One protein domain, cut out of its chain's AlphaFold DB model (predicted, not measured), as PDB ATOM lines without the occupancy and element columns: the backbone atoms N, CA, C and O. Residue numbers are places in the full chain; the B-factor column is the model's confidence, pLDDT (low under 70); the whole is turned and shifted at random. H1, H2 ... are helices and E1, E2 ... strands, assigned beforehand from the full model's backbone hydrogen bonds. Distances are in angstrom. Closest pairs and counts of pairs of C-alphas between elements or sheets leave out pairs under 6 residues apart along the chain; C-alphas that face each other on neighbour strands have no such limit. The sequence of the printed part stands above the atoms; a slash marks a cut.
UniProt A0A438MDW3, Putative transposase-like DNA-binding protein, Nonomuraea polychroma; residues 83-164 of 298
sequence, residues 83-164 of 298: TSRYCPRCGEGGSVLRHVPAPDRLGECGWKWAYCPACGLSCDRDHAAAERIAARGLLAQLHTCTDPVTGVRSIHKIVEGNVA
ATOM      1  N   THR A  83     121.709 103.431 157.997       90.94
ATOM      2  CA  THR A  83     122.469 104.574 157.443       90.94
ATOM      3  C   THR A  83     121.575 105.573 156.712       90.94
ATOM      4  O   THR A  83     121.722 106.773 156.905       90.94
ATOM      5  N   SER A  84     120.588 105.093 155.950       91.06
ATOM      6  CA  SER A  84     119.634 105.955 155.238       91.06
ATOM      7  C   SER A  84     118.364 106.295 156.027       91.06
ATOM      8  O   SER A  84     117.527 107.042 155.527       91.06
ATOM      9  N   ARG A  85     118.145 105.682 157.199       92.44
ATOM     10  CA  ARG A  85     116.907 105.839 157.990       92.44
ATOM     11  C   ARG A  85     117.005 106.988 158.983       92.44
ATOM     12  O   ARG A  85     115.999 107.628 159.268       92.44
ATOM     13  N   TYR A  86     118.189 107.223 159.528       93.44
ATOM     14  CA  TYR A  86     118.377 108.117 160.660       93.44
ATOM     15  C   TYR A  86     119.212 109.336 160.285       93.44
ATOM     16  O   TYR A  86     120.119 109.266 159.459       93.44
ATOM     17  N   CYS A  87     118.910 110.466 160.918       93.69
ATOM     18  CA  CYS A  87     119.548 111.733 160.610       93.69
ATOM     19  C   CYS A  87     121.035 111.741 161.017       93.69
ATOM     20  O   CYS A  87     121.339 111.448 162.173       93.69
ATOM     21  N   PRO A  88     121.968 112.136 160.130       91.56
ATOM     22  CA  PRO A  88     123.393 112.267 160.457       91.56
ATOM     23  C   PRO A  88     123.735 113.452 161.381       91.56
ATOM     24  O   PRO A  88     124.889 113.594 161.768       91.56
ATOM     25  N   ARG A  89     122.775 114.343 161.684       89.56
ATOM     26  CA  ARG A  89     122.976 115.540 162.530       89.56
ATOM     27  C   ARG A  89     122.352 115.435 163.921       89.56
ATOM     28  O   ARG A  89     122.612 116.290 164.768       89.56
ATOM     29  N   CYS A  90     121.494 114.449 164.147       87.81
ATOM     30  CA  CYS A  90     120.859 114.231 165.440       87.81
ATOM     31  C   CYS A  90     121.669 113.157 166.172       87.81
ATOM     32  O   CYS A  90     121.592 111.981 165.820       87.81
ATOM     33  N   GLY A  91     122.488 113.592 167.135       70.81
ATOM     34  CA  GLY A  91     123.638 112.843 167.656       70.81
ATOM     35  C   GLY A  91     123.317 111.528 168.348       70.81
ATOM     36  O   GLY A  91     124.128 110.618 168.305       70.81
ATOM     37  N   GLU A  92     122.120 111.361 168.893       71.75
ATOM     38  CA  GLU A  92     121.711 110.085 169.497       71.75
ATOM     39  C   GLU A  92     121.283 109.048 168.451       71.75
ATOM     40  O   GLU A  92     120.881 107.934 168.770       71.75
ATOM     41  N   GLY A  93     121.328 109.409 167.166       66.12
ATOM     42  CA  GLY A  93     121.021 108.503 166.075       66.12
ATOM     43  C   GLY A  93     119.552 108.088 165.983       66.12
ATOM     44  O   GLY A  93     119.251 107.286 165.106       66.12
ATOM     45  N   GLY A  94     118.663 108.630 166.822       75.50
ATOM     46  CA  GLY A  94     117.254 108.234 166.907       75.50
ATOM     47  C   GLY A  94     116.300 108.994 165.983       75.50
ATOM     48  O   GLY A  94     115.232 108.481 165.651       75.50
ATOM     49  N   SER A  95     116.660 110.194 165.512       91.25
ATOM     50  CA  SER A  95     115.753 110.977 164.662       91.25
ATOM     51  C   SER A  95     115.594 110.330 163.287       91.25
ATOM     52  O   SER A  95     116.515 110.340 162.466       91.25
ATOM     53  N   VAL A  96     114.408 109.777 163.038       94.12
ATOM     54  CA  VAL A  96     114.044 109.143 161.768       94.12
ATOM     55  C   VAL A  96     113.853 110.210 160.690       94.12
ATOM     56  O   VAL A  96     113.191 111.228 160.900       94.12
ATOM     57  N   LEU A  97     114.454 109.975 159.528       94.75
ATOM     58  CA  LEU A  97     114.280 110.799 158.340       94.75
ATOM     59  C   LEU A  97     112.923 110.503 157.698       94.75
ATOM     60  O   LEU A  97     112.544 109.346 157.534       94.75
ATOM     61  N   ARG A  98     112.227 111.556 157.274       95.81
ATOM     62  CA  ARG A  98     111.150 111.452 156.293       95.81
ATOM     63  C   ARG A  98     111.781 111.399 154.911       95.81
ATOM     64  O   ARG A  98     112.618 112.244 154.584       95.81
ATOM     65  N   HIS A  99     111.392 110.411 154.115       97.00
ATOM     66  CA  HIS A  99     111.789 110.344 152.716       97.00
ATOM     67  C   HIS A  99     110.672 110.908 151.845       97.00
ATOM     68  O   HIS A  99     109.515 110.508 151.951       97.00
ATOM     69  N   VAL A 100     111.043 111.879 151.020       96.44
ATOM     70  CA  VAL A 100     110.137 112.678 150.193       96.44
ATOM     71  C   VAL A 100     110.695 112.729 148.764       96.44
ATOM     72  O   VAL A 100     111.874 112.410 148.549       96.44
ATOM     73  N   PRO A 101     109.886 113.039 147.739       96.50
ATOM     74  CA  PRO A 101     110.378 113.031 146.363       96.50
ATOM     75  C   PRO A 101     111.319 114.208 146.074       96.50
ATOM     76  O   PRO A 101     112.249 114.056 145.281       96.50
ATOM     77  N   ALA A 102     111.093 115.354 146.724       94.56
ATOM     78  CA  ALA A 102     111.811 116.607 146.507       94.56
ATOM     79  C   ALA A 102     111.684 117.536 147.740       94.56
ATOM     80  O   ALA A 102     110.754 117.353 148.534       94.56
ATOM     81  N   PRO A 103     112.584 118.523 147.930       93.56
ATOM     82  CA  PRO A 103     112.565 119.421 149.095       93.56
ATOM     83  C   PRO A 103     111.298 120.277 149.225       93.56
ATOM     84  O   PRO A 103     110.946 120.671 150.330       93.56
ATOM     85  N   ASP A 104     110.629 120.574 148.116       94.62
ATOM     86  CA  ASP A 104     109.387 121.348 148.029       94.62
ATOM     87  C   ASP A 104     108.129 120.510 148.316       94.62
ATOM     88  O   ASP A 104     107.053 121.061 148.526       94.62
ATOM     89  N   ARG A 105     108.255 119.179 148.383       93.81
ATOM     90  CA  ARG A 105     107.129 118.239 148.501       93.81
ATOM     91  C   ARG A 105     107.173 117.448 149.802       93.81
ATOM     92  O   ARG A 105     107.122 116.221 149.809       93.81
ATOM     93  N   LEU A 106     107.282 118.155 150.926       92.06
ATOM     94  CA  LEU A 106     107.462 117.531 152.245       92.06
ATOM     95  C   LEU A 106     106.247 116.722 152.742       92.06
ATOM     96  O   LEU A 106     106.394 115.931 153.673       92.06
ATOM     97  N   GLY A 107     105.067 116.933 152.151       91.88
ATOM     98  CA  GLY A 107     103.840 116.190 152.460       91.88
ATOM     99  C   GLY A 107     103.680 114.879 151.682       91.88
ATOM    100  O   GLY A 107     102.776 114.108 151.984       91.88
ATOM    101  N   GLU A 108     104.542 114.615 150.697       94.69
ATOM    102  CA  GLU A 108     104.464 113.431 149.841       94.69
ATOM    103  C   GLU A 108     105.498 112.380 150.255       94.69
ATOM    104  O   GLU A 108     106.655 112.695 150.542       94.69
ATOM    105  N   CYS A 109     105.112 111.105 150.212       93.62
ATOM    106  CA  CYS A 109     106.061 110.005 150.351       93.62
ATOM    107  C   CYS A 109     106.949 109.911 149.103       93.62
ATOM    108  O   CYS A 109     106.467 109.894 147.971       93.62
ATOM    109  N   GLY A 110     108.256 109.788 149.300       93.94
ATOM    110  CA  GLY A 110     109.207 109.529 148.223       93.94
ATOM    111  C   GLY A 110     110.483 108.892 148.750       93.94
ATOM    112  O   GLY A 110     110.552 108.513 149.910       93.94
ATOM    113  N   TRP A 111     111.497 108.747 147.895       90.69
ATOM    114  CA  TRP A 111     112.718 108.004 148.248       90.69
ATOM    115  C   TRP A 111     114.021 108.745 147.950       90.69
ATOM    116  O   TRP A 111     115.081 108.279 148.353       90.69
ATOM    117  N   LYS A 112     113.976 109.873 147.234       94.44
ATOM    118  CA  LYS A 112     115.186 110.567 146.760       94.44
ATOM    119  C   LYS A 112     115.717 111.585 147.759       94.44
ATOM    120  O   LYS A 112     116.921 111.794 147.849       94.44
ATOM    121  N   TRP A 113     114.826 112.216 148.514       97.00
ATOM    122  CA  TRP A 113     115.170 113.329 149.379       97.00
ATOM    123  C   TRP A 113     114.945 112.967 150.842       97.00
ATOM    124  O   TRP A 113     113.938 112.349 151.187       97.00
ATOM    125  N   ALA A 114     115.881 113.344 151.703       96.88
ATOM    126  CA  ALA A 114     115.811 113.132 153.137       96.88
ATOM    127  C   ALA A 114     115.506 114.447 153.855       96.88
ATOM    128  O   ALA A 114     116.238 115.430 153.724       96.88
ATOM    129  N   TYR A 115     114.452 114.426 154.666       96.38
ATOM    130  CA  TYR A 115     114.068 115.518 155.545       96.38
ATOM    131  C   TYR A 115     114.074 115.065 157.009       96.38
ATOM    132  O   TYR A 115     113.500 114.030 157.348       96.38
ATOM    133  N   CYS A 116     114.704 115.828 157.899       95.31
ATOM    134  CA  CYS A 116     114.645 115.577 159.337       95.31
ATOM    135  C   CYS A 116     113.725 116.596 160.020       95.31
ATOM    136  O   CYS A 116     114.080 117.774 160.058       95.31
ATOM    137  N   PRO A 117     112.610 116.169 160.641       93.25
ATOM    138  CA  PRO A 117     111.725 117.089 161.352       93.25
ATOM    139  C   PRO A 117     112.346 117.659 162.638       93.25
ATOM    140  O   PRO A 117     111.905 118.701 163.098       93.25
ATOM    141  N   ALA A 118     113.365 117.005 163.211       92.75
ATOM    142  CA  ALA A 118     113.979 117.429 164.470       92.75
ATOM    143  C   ALA A 118     115.006 118.563 164.297       92.75
ATOM    144  O   ALA A 118     115.029 119.497 165.087       92.75
ATOM    145  N   CYS A 119     115.865 118.491 163.272       92.19
ATOM    146  CA  CYS A 119     116.935 119.479 163.053       92.19
ATOM    147  C   CYS A 119     116.822 120.253 161.731       92.19
ATOM    148  O   CYS A 119     117.728 121.010 161.384       92.19
ATOM    149  N   GLY A 120     115.763 120.020 160.949       93.44
ATOM    150  CA  GLY A 120     115.541 120.686 159.665       93.44
ATOM    151  C   GLY A 120     116.518 120.284 158.555       93.44
ATOM    152  O   GLY A 120     116.617 120.986 157.550       93.44
ATOM    153  N   LEU A 121     117.269 119.181 158.705       93.81
ATOM    154  CA  LEU A 121     118.085 118.644 157.608       93.81
ATOM    155  C   LEU A 121     117.197 118.440 156.374       93.81
ATOM    156  O   LEU A 121     116.153 117.809 156.479       93.81
ATOM    157  N   SER A 122     117.645 118.936 155.224       95.50
ATOM    158  CA  SER A 122     116.987 118.768 153.929       95.50
ATOM    159  C   SER A 122     118.073 118.605 152.867       95.50
ATOM    160  O   SER A 122     118.814 119.549 152.585       95.50
ATOM    161  N   CYS A 123     118.246 117.390 152.357       95.62
ATOM    162  CA  CYS A 123     119.265 117.065 151.360       95.62
ATOM    163  C   CYS A 123     118.921 115.780 150.606       95.62
ATOM    164  O   CYS A 123     118.019 115.036 150.987       95.62
ATOM    165  N   ASP A 124     119.702 115.487 149.570       96.62
ATOM    166  CA  ASP A 124     119.704 114.178 148.925       96.62
ATOM    167  C   ASP A 124     119.872 113.038 149.957       96.62
ATOM    168  O   ASP A 124     120.640 113.156 150.922       96.62
ATOM    169  N   ARG A 125     119.113 111.949 149.779       96.00
ATOM    170  CA  ARG A 125     119.095 110.812 150.713       96.00
ATOM    171  C   ARG A 125     120.445 110.109 150.779       96.00
ATOM    172  O   ARG A 125     120.875 109.745 151.876       96.00
ATOM    173  N   ASP A 126     121.101 109.922 149.641       94.00
ATOM    174  CA  ASP A 126     122.381 109.222 149.581       94.00
ATOM    175  C   ASP A 126     123.487 110.100 150.174       94.00
ATOM    176  O   ASP A 126     124.367 109.598 150.871       94.00
ATOM    177  N   HIS A 127     123.387 111.425 150.023       94.69
ATOM    178  CA  HIS A 127     124.250 112.359 150.745       94.69
ATOM    179  C   HIS A 127     124.078 112.252 152.269       94.69
ATOM    180  O   HIS A 127     125.071 112.132 152.987       94.69
ATOM    181  N   ALA A 128     122.838 112.233 152.776       94.75
ATOM    182  CA  ALA A 128     122.579 112.048 154.207       94.75
ATOM    183  C   ALA A 128     123.122 110.703 154.726       94.75
ATOM    184  O   ALA A 128     123.704 110.639 155.812       94.75
ATOM    185  N   ALA A 129     122.964 109.635 153.939       94.81
ATOM    186  CA  ALA A 129     123.498 108.320 154.267       94.81
ATOM    187  C   ALA A 129     125.035 108.320 154.289       94.81
ATOM    188  O   ALA A 129     125.626 107.810 155.241       94.81
ATOM    189  N   ALA A 130     125.687 108.945 153.302       94.62
ATOM    190  CA  ALA A 130     127.141 109.079 153.237       94.62
ATOM    191  C   ALA A 130     127.706 109.845 154.443       94.62
ATOM    192  O   ALA A 130     128.711 109.437 155.025       94.62
ATOM    193  N   GLU A 131     127.035 110.916 154.877       94.12
ATOM    194  CA  GLU A 131     127.415 111.642 156.093       94.12
ATOM    195  C   GLU A 131     127.325 110.758 157.339       94.12
ATOM    196  O   GLU A 131     128.216 110.798 158.188       94.12
ATOM    197  N   ARG A 132     126.286 109.921 157.442       93.81
ATOM    198  CA  ARG A 132     126.130 108.997 158.571       93.81
ATOM    199  C   ARG A 132     127.171 107.879 158.553       93.81
ATOM    200  O   ARG A 132     127.706 107.531 159.603       93.81
ATOM    201  N   ILE A 133     127.479 107.334 157.378       94.75
ATOM    202  CA  ILE A 133     128.548 106.344 157.169       94.75
ATOM    203  C   ILE A 133     129.885 106.917 157.651       94.75
ATOM    204  O   ILE A 133     130.580 106.277 158.442       94.75
ATOM    205  N   ALA A 134     130.210 108.147 157.242       94.06
ATOM    206  CA  ALA A 134     131.418 108.831 157.684       94.06
ATOM    207  C   ALA A 134     131.420 109.078 159.200       94.06
ATOM    208  O   ALA A 134     132.426 108.807 159.851       94.06
ATOM    209  N   ALA A 135     130.300 109.530 159.780       92.56
ATOM    210  CA  ALA A 135     130.177 109.745 161.222       92.56
ATOM    211  C   ALA A 135     130.452 108.465 162.022       92.56
ATOM    212  O   ALA A 135     131.299 108.470 162.914       92.56
ATOM    213  N   ARG A 136     129.817 107.348 161.649       92.88
ATOM    214  CA  ARG A 136     130.056 106.040 162.275       92.88
ATOM    215  C   ARG A 136     131.510 105.614 162.158       92.88
ATOM    216  O   ARG A 136     132.105 105.201 163.146       92.88
ATOM    217  N   GLY A 137     132.085 105.736 160.965       94.44
ATOM    218  CA  GLY A 137     133.480 105.386 160.723       94.44
ATOM    219  C   GLY A 137     134.450 106.184 161.589       94.44
ATOM    220  O   GLY A 137     135.361 105.612 162.184       94.44
ATOM    221  N   LEU A 138     134.223 107.494 161.694       93.50
ATOM    222  CA  LEU A 138     135.026 108.414 162.497       93.50
ATOM    223  C   LEU A 138     134.905 108.138 164.003       93.50
ATOM    224  O   LEU A 138     135.913 108.133 164.704       93.50
ATOM    225  N   LEU A 139     133.697 107.878 164.502       92.81
ATOM    226  CA  LEU A 139     133.449 107.622 165.925       92.81
ATOM    227  C   LEU A 139     133.909 106.229 166.365       92.81
ATOM    228  O   LEU A 139     134.372 106.047 167.488       92.81
ATOM    229  N   ALA A 140     133.816 105.240 165.478       93.75
ATOM    230  CA  ALA A 140     134.159 103.855 165.769       93.75
ATOM    231  C   ALA A 140     135.582 103.467 165.329       93.75
ATOM    232  O   ALA A 140     135.886 102.279 165.254       93.75
ATOM    233  N   GLN A 141     136.483 104.427 165.078       92.62
ATOM    234  CA  GLN A 141     137.857 104.131 164.639       92.62
ATOM    235  C   GLN A 141     138.602 103.161 165.562       92.62
ATOM    236  O   GLN A 141     139.345 102.309 165.078       92.62
ATOM    237  N   LEU A 142     138.385 103.257 166.879       91.75
ATOM    238  CA  LEU A 142     138.985 102.355 167.873       91.75
ATOM    239  C   LEU A 142     138.519 100.899 167.727       91.75
ATOM    240  O   LEU A 142     139.184  99.993 168.216       91.75
ATOM    241  N   HIS A 143     137.401 100.680 167.042       93.94
ATOM    242  CA  HIS A 143     136.805  99.375 166.775       93.94
ATOM    243  C   HIS A 143     137.102  98.873 165.356       93.94
ATOM    244  O   HIS A 143     136.410  97.983 164.863       93.94
ATOM    245  N   THR A 144     138.105  99.453 164.687       94.62
ATOM    246  CA  THR A 144     138.555  98.986 163.372       94.62
ATOM    247  C   THR A 144     139.359  97.701 163.534       94.62
ATOM    248  O   THR A 144     140.429  97.700 164.141       94.62
ATOM    249  N   CYS A 145     138.865  96.618 162.951       94.19
ATOM    250  CA  CYS A 145     139.575  95.358 162.790       94.19
ATOM    251  C   CYS A 145     140.277  95.344 161.429       94.19
ATOM    252  O   CYS A 145     139.786  95.930 160.465       94.19
ATOM    253  N   THR A 146     141.433  94.686 161.346       94.00
ATOM    254  CA  THR A 146     142.121  94.417 160.077       94.00
ATOM    255  C   THR A 146     142.217  92.911 159.911       94.00
ATOM    256  O   THR A 146     142.725  92.234 160.803       94.00
ATOM    257  N   ASP A 147     141.725  92.393 158.792       90.88
ATOM    258  CA  ASP A 147     141.921  91.001 158.407       90.88
ATOM    259  C   ASP A 147     143.419  90.773 158.124       90.88
ATOM    260  O   ASP A 147     143.986  91.461 157.268       90.88
ATOM    261  N   PRO A 148     144.084  89.845 158.833       86.50
ATOM    262  CA  PRO A 148     145.520  89.626 158.690       86.50
ATOM    263  C   PRO A 148     145.917  89.014 157.339       86.50
ATOM    264  O   PRO A 148     147.064  89.161 156.928       86.50
ATOM    265  N   VAL A 149     145.000  88.329 156.652       89.50
ATOM    266  CA  VAL A 149     145.255  87.679 155.359       89.50
ATOM    267  C   VAL A 149     145.025  88.661 154.219       89.50
ATOM    268  O   VAL A 149     145.856  88.783 153.322       89.50
ATOM    269  N   THR A 150     143.890  89.359 154.245       86.00
ATOM    270  CA  THR A 150     143.477  90.229 153.133       86.00
ATOM    271  C   THR A 150     143.895  91.689 153.317       86.00
ATOM    272  O   THR A 150     143.852  92.466 152.365       86.00
ATOM    273  N   GLY A 151     144.275  92.094 154.533       86.81
ATOM    274  CA  GLY A 151     144.538  93.491 154.888       86.81
ATOM    275  C   GLY A 151     143.282  94.372 154.894       86.81
ATOM    276  O   GLY A 151     143.383  95.591 155.059       86.81
ATOM    277  N   VAL A 152     142.095  93.785 154.700       90.12
ATOM    278  CA  VAL A 152     140.824  94.511 154.661       90.12
ATOM    279  C   VAL A 152     140.484  95.030 156.050       90.12
ATOM    280  O   VAL A 152     140.565  94.306 157.040       90.12
ATOM    281  N   ARG A 153     140.069  96.295 156.120       94.06
ATOM    282  CA  ARG A 153     139.657  96.941 157.365       94.06
ATOM    283  C   ARG A 153     138.145  97.039 157.464       94.06
ATOM    284  O   ARG A 153     137.492  97.504 156.527       94.06
ATOM    285  N   SER A 154     137.609  96.676 158.620       94.62
ATOM    286  CA  SER A 154     136.176  96.698 158.905       94.62
ATOM    287  C   SER A 154     135.895  97.182 160.322       94.62
ATOM    288  O   SER A 154     136.684  96.995 161.244       94.62
ATOM    289  N   ILE A 155     134.737  97.801 160.502       94.94
ATOM    290  CA  ILE A 155     134.156  98.143 161.795       94.94
ATOM    291  C   ILE A 155     132.877  97.326 161.935       94.94
ATOM    292  O   ILE A 155     131.987  97.406 161.092       94.94
ATOM    293  N   HIS A 156     132.765  96.565 163.023       91.94
ATOM    294  CA  HIS A 156     131.571  95.765 163.317       91.94
ATOM    295  C   HIS A 156     130.672  96.409 164.378       91.94
ATOM    296  O   HIS A 156     129.469  96.156 164.417       91.94
ATOM    297  N   LYS A 157     131.237  97.282 165.221       92.25
ATOM    298  CA  LYS A 157     130.495  97.991 166.266       92.25
ATOM    299  C   LYS A 157     129.885  99.276 165.714       92.25
ATOM    300  O   LYS A 157     130.589 100.118 165.163       92.25
ATOM    301  N   ILE A 158     128.580  99.448 165.907       90.88
ATOM    302  CA  ILE A 158     127.898 100.708 165.602       90.88
ATOM    303  C   ILE A 158     128.125 101.671 166.768       90.88
ATOM    304  O   ILE A 158     127.778 101.363 167.906       90.88
ATOM    305  N   VAL A 159     128.697 102.835 166.468       90.38
ATOM    306  CA  VAL A 159     128.776 103.976 167.384       90.38
ATOM    307  C   VAL A 159     128.067 105.137 166.703       90.38
ATOM    308  O   VAL A 159     128.487 105.572 165.631       90.38
ATOM    309  N   GLU A 160     126.964 105.585 167.295       89.62
ATOM    310  CA  GLU A 160     126.203 106.734 166.806       89.62
ATOM    311  C   GLU A 160     126.673 108.006 167.511       89.62
ATOM    312  O   GLU A 160     127.144 107.971 168.648       89.62
ATOM    313  N   GLY A 161     126.583 109.128 166.809       86.81
ATOM    314  CA  GLY A 161     127.062 110.408 167.303       86.81
ATOM    315  C   GLY A 161     127.112 111.446 166.195       86.81
ATOM    316  O   GLY A 161     127.058 111.129 165.004       86.81
ATOM    317  N   ASN A 162     127.268 112.700 166.601       86.19
ATOM    318  CA  ASN A 162     127.503 113.798 165.678       86.19
ATOM    319  C   ASN A 162     128.996 114.023 165.475       86.19
ATOM    320  O   ASN A 162     129.751 114.120 166.440       86.19
ATOM    321  N   VAL A 163     129.398 114.220 164.223       87.56
ATOM    322  CA  VAL A 163     130.756 114.644 163.867       87.56
ATOM    323  C   VAL A 163     130.730 116.052 163.287       87.56
ATOM    324  O   VAL A 163     129.872 116.393 162.466       87.56
ATOM    325  N   ALA A 164     131.664 116.893 163.724       84.50
ATOM    326  CA  ALA A 164     131.783 118.243 163.206       84.50
ATOM    327  C   ALA A 164     132.172 118.213 161.723       84.50
ATOM    328  O   ALA A 164     133.074 117.487 161.301       84.50
TER     329      ALA A 164
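This is residues 83 to 164 of the 298 residues of the protein "Putative transposase-like DNA-binding protein" of Nonomuraea polychroma (UniProt A0A438MDW3). Little regular structure here: a rod with one helix, H1, along its middle, a small sheet, E1 E2 E3, at one end and the hairpin E4 E5 at the other, whose tip, residues 147 to 152, sticks out. The printed part has 82 residues, under half of them in named elements, which follow in the order E1, E2, E3, H1, E4, E5; the class is mixed, helices and strands. Both sheets are antiparallel; the whole is loose, radius of gyration of the C-alphas 14.8 A, spans 50 by 23 by 17 A.

After residues 83 to 97, find E1, 98 to 100, starting at C-alpha 98 (111.150, 111.452, 156.293). E2 is 113 to 115, E3 122 to 124. H1, 125 to 139, runs 21.2 A. E4 is 144 to 146; E5, 153 to 155, ends at C-alpha 155 (134.156, 98.143, 161.795).

E1 E2 E3 is a meander, each strand the antiparallel neighbour of the one before: look for N 98 and O 115, 2.8 A, and N 114 and O 123, 2.8 A. H1 stands up from this sheet at 56 degrees; C-alphas 114 and 125, closest of E2 and H1, are 4.7 A apart. Every O i to N i+4 pair of H1 is within hydrogen-bond range. In hairpin E4 and E5, N 145 and O 154 are 2.8 A apart.

C-alphas 107 and 149, farthest apart, are 50.4 A apart. The printed part has no cut; link E1 to E2 is long; residue 93 is under pLDDT 70.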